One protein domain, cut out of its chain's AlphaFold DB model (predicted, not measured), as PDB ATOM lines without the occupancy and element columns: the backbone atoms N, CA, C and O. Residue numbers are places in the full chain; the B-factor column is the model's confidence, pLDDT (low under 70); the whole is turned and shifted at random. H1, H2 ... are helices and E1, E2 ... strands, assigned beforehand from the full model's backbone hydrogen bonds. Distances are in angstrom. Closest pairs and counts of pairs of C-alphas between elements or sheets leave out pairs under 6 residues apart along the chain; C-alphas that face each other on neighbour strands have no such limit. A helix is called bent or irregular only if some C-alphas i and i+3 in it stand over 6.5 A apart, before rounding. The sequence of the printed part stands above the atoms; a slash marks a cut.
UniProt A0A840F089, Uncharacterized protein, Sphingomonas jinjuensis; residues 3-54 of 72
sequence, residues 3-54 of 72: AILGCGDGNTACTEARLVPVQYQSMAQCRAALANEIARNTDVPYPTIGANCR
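AT A GLANCE: This is residues 3 to 54 of the 72 residues of an uncharacterized protein of Sphingomonas jinjuensis (UniProt A0A840F089). A small, strongly twisted sheet of three strands forms one layer, and a single helix, H1, packs over one face of it, mostly over the edge strand E3, making a second layer. The links at opposite ends, around Gly 10 and around Gln 25, make the long axis of the elongated outline. The printed part has 52 residues, with three named strands and one named helix in the order E1, E2, H1, E3; the sheet runs E2, E1, E3 and is antiparallel throughout. The class is mixed, helices and strands, and the whole is compact, with a radius of gyration of the C-alphas of 11.0 A and spans of 34 by 19 by 16 A.

HOW THE PARTS SIT: E1, residues 3 to 7, is the inner strand of the sheet. E2, residues 15 to 20, forms a hairpin with E1; the two are antiparallel at 149 degrees, with N 4 and O 18 within hydrogen-bond range at 2.8 A and N 15 and O 6 at 3.0 A. H1, residues 27 to 40, is on the sheet at a height over the sheet of 8.0 A and lies over E1 and over E3, residues 48 to 53. It runs along the strands, at 22 degrees to E3 on the local plane. The closest C-alphas of H1 and E3 are those of Leu 34 and Ala 51, 6.0 A apart; those of H1 and E1 are Ile 38 and Ile 4, 7.4 A apart. E3 and E1 are antiparallel neighbours at 150 degrees, with N 5 and O 50 within hydrogen-bond range at 2.8 A and N 52 and O 3 also at 2.8 A. E2 and E3 are the edge strands. In H1, 8 of 10 O i to N i+4 pairs are within hydrogen-bond range.

IN THESE COORDINATES: E1 begins at C-alpha 3, (-14.697, -15.530, 46.988), and measures 12.8 A from first to last C-alpha. E2 measures 14.3 A. H1 begins at C-alpha 27, (-19.421, -11.169, 58.412), and measures 19.5 A; it is irregular, with C-alphas 32 and 35 lying 7.4 A apart. E3 measures 17.3 A and ends at C-alpha 53, (-17.821, -15.123, 52.747).

THE WHOLE: The two C-alphas farthest apart are those of Gly 10 and Gln 25, at 34.7 A, while the first and last printed C-alphas, Ala 3 and Arg 54, are 7.5 A apart. The links E1 to E2, E2 to H1 and H1 to E3 are short, with 7, 6 and 7 residues. The printed part has no cut. The mean pLDDT of the printed part is 92.0, and no printed residue is under 70.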
ATOM      1  N   ALA A   3     -15.113 -14.743  48.141       95.25
ATOM      2  CA  ALA A   3     -14.697 -15.530  46.988       95.25
ATOM      3  C   ALA A   3     -15.920 -15.867  46.130       95.25
ATOM      4  O   ALA A   3     -16.920 -16.358  46.657       95.25
ATOM      5  N   ILE A   4     -15.822 -15.636  44.825       96.00
ATOM      6  CA  ILE A   4     -16.756 -16.168  43.837       96.00
ATOM      7  C   ILE A   4     -16.308 -17.585  43.497       96.00
ATOM      8  O   ILE A   4     -15.145 -17.829  43.158       96.00
ATOM      9  N   LEU A   5     -17.240 -18.518  43.634       95.56
ATOM     10  CA  LEU A   5     -17.038 -19.923  43.336       95.56
ATOM     11  C   LEU A   5     -17.620 -20.237  41.961       95.56
ATOM     12  O   LEU A   5     -18.723 -19.792  41.657       95.56
ATOM     13  N   GLY A   6     -16.903 -21.018  41.165       95.00
ATOM     14  CA  GLY A   6     -17.381 -21.574  39.906       95.00
ATOM     15  C   GLY A   6     -17.709 -23.053  40.069       95.00
ATOM     16  O   GLY A   6     -16.904 -23.811  40.614       95.00
ATOM     17  N   CYS A   7     -18.885 -23.467  39.610       92.81
ATOM     18  CA  CYS A   7     -19.326 -24.859  39.600       92.81
ATOM     19  C   CYS A   7     -19.474 -25.294  38.136       92.81
ATOM     20  O   CYS A   7     -20.110 -24.594  37.348       92.81
ATOM     21  N   GLY A   8     -18.847 -26.408  37.751       88.56
ATOM     22  CA  GLY A   8     -18.991 -26.969  36.402       88.56
ATOM     23  C   GLY A   8     -20.352 -27.637  36.192       88.56
ATOM     24  O   GLY A   8     -21.064 -27.911  37.160       88.56
ATOM     25  N   ASP A   9     -20.693 -27.936  34.938       81.50
ATOM     26  CA  ASP A   9     -21.958 -28.585  34.575       81.50
ATOM     27  C   ASP A   9     -22.118 -29.931  35.295       81.50
ATOM     28  O   ASP A   9     -21.411 -30.900  35.021       81.50
ATOM     29  N   GLY A  10     -23.039 -29.979  36.259       73.50
ATOM     30  CA  GLY A  10     -23.331 -31.172  37.059       73.50
ATOM     31  C   GLY A  10     -22.401 -31.413  38.252       73.50
ATOM     32  O   GLY A  10     -22.581 -32.406  38.956       73.50
ATOM     33  N   ASN A  11     -21.440 -30.523  38.525       74.06
ATOM     34  CA  ASN A  11     -20.569 -30.652  39.689       74.06
ATOM     35  C   ASN A  11     -21.075 -29.807  40.865       74.06
ATOM     36  O   ASN A  11     -21.232 -28.592  40.762       74.06
ATOM     37  N   THR A  12     -21.279 -30.451  42.012       76.12
ATOM     38  CA  THR A  12     -21.626 -29.783  43.276       76.12
ATOM     39  C   THR A  12     -20.397 -29.246  44.011       76.12
ATOM     40  O   THR A  12     -20.528 -28.400  44.897       76.12
ATOM     41  N   ALA A  13     -19.195 -29.700  43.646       81.75
ATOM     42  CA  ALA A  13     -17.942 -29.194  44.182       81.75
ATOM     43  C   ALA A  13     -17.501 -27.944  43.411       81.75
ATOM     44  O   ALA A  13     -16.846 -28.024  42.371       81.75
ATOM     45  N   CYS A  14     -17.866 -26.777  43.935       90.31
ATOM     46  CA  CYS A  14     -17.457 -25.496  43.374       90.31
ATOM     47  C   CYS A  14     -16.049 -25.117  43.848       90.31
ATOM     48  O   CYS A  14     -15.717 -25.259  45.029       90.31
ATOM     49  N   THR A  15     -15.229 -24.591  42.945       93.06
ATOM     50  CA  THR A  15     -13.871 -24.117  43.243       93.06
ATOM     51  C   THR A  15     -13.813 -22.597  43.203       93.06
ATOM     52  O   THR A  15     -14.704 -21.940  42.676       93.06
ATOM     53  N   GLU A  16     -12.778 -22.007  43.796       94.44
ATOM     54  CA  GLU A  16     -12.576 -20.561  43.716       94.44
ATOM     55  C   GLU A  16     -12.254 -20.143  42.280       94.44
ATOM     56  O   GLU A  16     -11.255 -20.579  41.714       94.44
ATOM     57  N   ALA A  17     -13.107 -19.294  41.708       95.31
ATOM     58  CA  ALA A  17     -12.940 -18.761  40.361       95.31
ATOM     59  C   ALA A  17     -12.405 -17.323  40.381       95.31
ATOM     60  O   ALA A  17     -11.663 -16.917  39.488       95.31
ATOM     61  N   ARG A  18     -12.784 -16.535  41.397       94.81
ATOM     62  CA  ARG A  18     -12.356 -15.139  41.546       94.81
ATOM     63  C   ARG A  18     -12.407 -14.697  43.004       94.81
ATOM     64  O   ARG A  18     -13.332 -15.043  43.736       94.81
ATOM     65  N   LEU A  19     -11.452 -13.866  43.410       93.50
ATOM     66  CA  LEU A  19     -11.492 -13.160  44.690       93.50
ATOM     67  C   LEU A  19     -12.038 -11.746  44.503       93.50
ATOM     68  O   LEU A  19     -11.575 -11.005  43.638       93.50
ATOM     69  N   VAL A  20     -13.001 -11.366  45.342       92.50
ATOM     70  CA  VAL A  20     -13.523  -9.998  45.392       92.50
ATOM     71  C   VAL A  20     -12.597  -9.176  46.299       92.50
ATOM     72  O   VAL A  20     -12.467  -9.513  47.481       92.50
ATOM     73  N   PRO A  21     -11.959  -8.096  45.807       86.62
ATOM     74  CA  PRO A  21     -10.979  -7.324  46.582       86.62
ATOM     75  C   PRO A  21     -11.608  -6.438  47.674       86.62
ATOM     76  O   PRO A  21     -10.901  -5.721  48.380       86.62
ATOM     77  N   VAL A  22     -12.935  -6.471  47.830       88.81
ATOM     78  CA  VAL A  22     -13.670  -5.695  48.833       88.81
ATOM     79  C   VAL A  22     -13.440  -6.269  50.232       88.81
ATOM     80  O   VAL A  22     -13.630  -7.462  50.493       88.81
ATOM     81  N   GLN A  23     -13.084  -5.382  51.161       88.44
ATOM     82  CA  GLN A  23     -12.996  -5.698  52.580       88.44
ATOM     83  C   GLN A  23     -14.279  -5.269  53.290       88.44
ATOM     84  O   GLN A  23     -14.632  -4.093  53.316       88.44
ATOM     85  N   TYR A  24     -14.968  -6.240  53.882       90.81
ATOM     86  CA  TYR A  24     -16.148  -6.002  54.709       90.81
ATOM     87  C   TYR A  24     -15.736  -5.862  56.174       90.81
ATOM     88  O   TYR A  24     -14.887  -6.612  56.656       90.81
ATOM     89  N   GLN A  25     -16.374  -4.943  56.895       91.75
ATOM     90  CA  GLN A  25     -16.126  -4.692  58.317       91.75
ATOM     91  C   GLN A  25     -16.679  -5.807  59.215       91.75
ATOM     92  O   GLN A  25     -16.232  -5.976  60.345       91.75
ATOM     93  N   SER A  26     -17.658  -6.577  58.730       91.94
ATOM     94  CA  SER A  26     -18.241  -7.695  59.471       91.94
ATOM     95  C   SER A  26     -18.701  -8.828  58.556       91.94
ATOM     96  O   SER A  26     -18.962  -8.643  57.364       91.94
ATOM     97  N   MET A  27     -18.866 -10.021  59.135       91.81
ATOM     98  CA  MET A  27     -19.421 -11.169  58.412       91.81
ATOM     99  C   MET A  27     -20.883 -10.935  58.002       91.81
ATOM    100  O   MET A  27     -21.309 -11.410  56.953       91.81
ATOM    101  N   ALA A  28     -21.643 -10.176  58.799       94.81
ATOM    102  CA  ALA A  28     -23.015  -9.789  58.469       94.81
ATOM    103  C   ALA A  28     -23.055  -8.907  57.212       94.81
ATOM    104  O   ALA A  28     -23.837  -9.175  56.303       94.81
ATOM    105  N   GLN A  29     -22.151  -7.924  57.121       94.88
ATOM    106  CA  GLN A  29     -22.022  -7.074  55.938       94.88
ATOM    107  C   GLN A  29     -21.631  -7.890  54.698       94.88
ATOM    108  O   GLN A  29     -22.229  -7.713  53.642       94.88
ATOM    109  N   CYS A  30     -20.682  -8.823  54.834       95.25
ATOM    110  CA  CYS A  30     -20.304  -9.707  53.732       95.25
ATOM    111  C   CYS A  30     -21.496 -10.544  53.240       95.25
ATOM    112  O   CYS A  30     -21.766 -10.597  52.044       95.25
ATOM    113  N   ARG A  31     -22.250 -11.165  54.161       94.31
ATOM    114  CA  ARG A  31     -23.417 -11.996  53.814       94.31
ATOM    115  C   ARG A  31     -24.503 -11.195  53.102       94.31
ATOM    116  O   ARG A  31     -25.068 -11.681  52.130       94.31
ATOM    117  N   ALA A  32     -24.757  -9.965  53.547       96.69
ATOM    118  CA  ALA A  32     -25.716  -9.070  52.903       96.69
ATOM    119  C   ALA A  32     -25.306  -8.683  51.467       96.69
ATOM    120  O   ALA A  32     -26.168  -8.396  50.642       96.69
ATOM    121  N   ALA A  33     -24.007  -8.705  51.149       96.38
ATOM    122  CA  ALA A  33     -23.493  -8.372  49.823       96.38
ATOM    123  C   ALA A  33     -23.536  -9.539  48.817       96.38
ATOM    124  O   ALA A  33     -23.399  -9.293  47.621       96.38
ATOM    125  N   LEU A  34     -23.759 -10.787  49.261       94.88
ATOM    126  CA  LEU A  34     -23.618 -11.992  48.425       94.88
ATOM    127  C   LEU A  34     -24.395 -11.917  47.103       94.88
ATOM    128  O   LEU A  34     -23.822 -12.154  46.044       94.88
ATOM    129  N   ALA A  35     -25.681 -11.561  47.148       95.50
ATOM    130  CA  ALA A  35     -26.519 -11.514  45.949       95.50
ATOM    131  C   ALA A  35     -26.053 -10.445  44.945       95.50
ATOM    132  O   ALA A  35     -26.071 -10.669  43.737       95.50
ATOM    133  N   ASN A  36     -25.600  -9.293  45.450       96.50
ATOM    134  CA  ASN A  36     -25.097  -8.201  44.622       96.50
ATOM    135  C   ASN A  36     -23.772  -8.593  43.952       96.50
ATOM    136  O   ASN A  36     -23.587  -8.365  42.761       96.50
ATOM    137  N   GLU A  37     -22.878  -9.250  44.692       95.81
ATOM    138  CA  GLU A  37     -21.610  -9.733  44.143       95.81
ATOM    139  C   GLU A  37     -21.817 -10.837  43.101       95.81
ATOM    140  O   GLU A  37     -21.173 -10.803  42.058       95.81
ATOM    141  N   ILE A  38     -22.763 -11.760  43.298       95.19
ATOM    142  CA  ILE A  38     -23.116 -12.749  42.264       95.19
ATOM    143  C   ILE A  38     -23.589 -12.043  40.985       95.19
ATOM    144  O   ILE A  38     -23.081 -12.334  39.905       95.19
ATOM    145  N   ALA A  39     -24.502 -11.073  41.102       96.06
ATOM    146  CA  ALA A  39     -25.033 -10.341  39.952       96.06
ATOM    147  C   ALA A  39     -23.959  -9.549  39.180       96.06
ATOM    148  O   ALA A  39     -24.095  -9.347  37.976       96.06
ATOM    149  N   ARG A  40     -22.889  -9.110  39.854       95.69
ATOM    150  CA  ARG A  40     -21.765  -8.373  39.247       95.69
ATOM    151  C   ARG A  40     -20.703  -9.262  38.605       95.69
ATOM    152  O   ARG A  40     -19.902  -8.748  37.836       95.69
ATOM    153  N   ASN A  41     -20.671 -10.552  38.939       95.38
ATOM    154  CA  ASN A  41     -19.627 -11.490  38.512       95.38
ATOM    155  C   ASN A  41     -20.158 -12.555  37.539       95.38
ATOM    156  O   ASN A  41     -19.613 -13.653  37.453       95.38
ATOM    157  N   THR A  42     -21.223 -12.246  36.798       94.38
ATOM    158  CA  THR A  42     -21.815 -13.135  35.783       94.38
ATOM    159  C   THR A  42     -20.930 -13.324  34.548       94.38
ATOM    160  O   THR A  42     -21.229 -14.160  33.703       94.38
ATOM    161  N   ASP A  43     -19.831 -12.574  34.452       95.00
ATOM    162  CA  ASP A  43     -18.783 -12.706  33.441       95.00
ATOM    163  C   ASP A  43     -17.780 -13.835  33.747       95.00
ATOM    164  O   ASP A  43     -16.930 -14.163  32.918       95.00
ATOM    165  N   VAL A  44     -17.850 -14.428  34.942       94.94
ATOM    166  CA  VAL A  44     -17.037 -15.589  35.312       94.94
ATOM    167  C   VAL A  44     -17.412 -16.773  34.401       94.94
ATOM    168  O   VAL A  44     -18.594 -17.096  34.302       94.94
ATOM    169  N   PRO A  45     -16.440 -17.449  33.747       93.12
ATOM    170  CA  PRO A  45     -16.698 -18.458  32.714       93.12
ATOM    171  C   PRO A  45     -17.086 -19.814  33.320       93.12
ATOM    172  O   PRO A  45     -16.414 -20.824  33.120       93.12
ATOM    173  N   TYR A  46     -18.163 -19.825  34.098       92.69
ATOM    174  CA  TYR A  46     -18.745 -21.012  34.703       92.69
ATOM    175  C   TYR A  46     -20.259 -21.019  34.477       92.69
ATOM    176  O   TYR A  46     -20.897 -19.973  34.574       92.69
ATOM    177  N   PRO A  47     -20.853 -22.196  34.228       91.81
ATOM    178  CA  PRO A  47     -22.290 -22.320  33.987       91.81
ATOM    179  C   PRO A  47     -23.118 -21.987  35.231       91.81
ATOM    180  O   PRO A  47     -24.275 -21.580  35.141       91.81
ATOM    181  N   THR A  48     -22.544 -22.155  36.419       91.94
ATOM    182  CA  THR A  48     -23.151 -21.750  37.684       91.94
ATOM    183  C   THR A  48     -22.080 -21.162  38.584       91.94
ATOM    184  O   THR A  48     -20.970 -21.689  38.680       91.94
ATOM    185  N   ILE A  49     -22.430 -20.076  39.268       94.19
ATOM    186  CA  ILE A  49     -21.555 -19.423  40.235       94.19
ATOM    187  C   ILE A  49     -22.229 -19.311  41.599       94.19
ATOM    188  O   ILE A  49     -23.445 -19.165  41.711       94.19
ATOM    189  N   GLY A  50     -21.408 -19.354  42.640       93.31
ATOM    190  CA  GLY A  50     -21.796 -19.058  44.012       93.31
ATOM    191  C   GLY A  50     -20.875 -18.007  44.619       93.31
ATOM    192  O   GLY A  50     -19.870 -17.620  44.028       93.31
ATOM    193  N   ALA A  51     -21.185 -17.567  45.832       94.94
ATOM    194  CA  ALA A  51     -20.325 -16.668  46.588       94.94
ATOM    195  C   ALA A  51     -20.136 -17.185  48.015       94.94
ATOM    196  O   ALA A  51     -21.066 -17.701  48.637       94.94
ATOM    197  N   ASN A  52     -18.918 -17.057  48.535       93.69
ATOM    198  CA  ASN A  52     -18.550 -17.517  49.865       93.69
ATOM    199  C   ASN A  52     -17.839 -16.406  50.645       93.69
ATOM    200  O   ASN A  52     -16.791 -15.899  50.235       93.69
ATOM    201  N   CYS A  53     -18.409 -16.054  51.795       93.44
ATOM    202  CA  CYS A  53     -17.821 -15.123  52.747       93.44
ATOM    203  C   CYS A  53     -16.828 -15.840  53.653       93.44
ATOM    204  O   CYS A  53     -17.203 -16.705  54.443       93.44
ATOM    205  N   ARG A  54     -15.563 -15.423  53.590       87.12
ATOM    206  CA  ARG A  54     -14.492 -15.973  54.424       87.12
ATOM    207  C   ARG A  54     -13.990 -14.924  55.402       87.12
ATOM    208  O   ARG A  54     -13.875 -13.737  55.068       87.12
TER     209      ARG A  54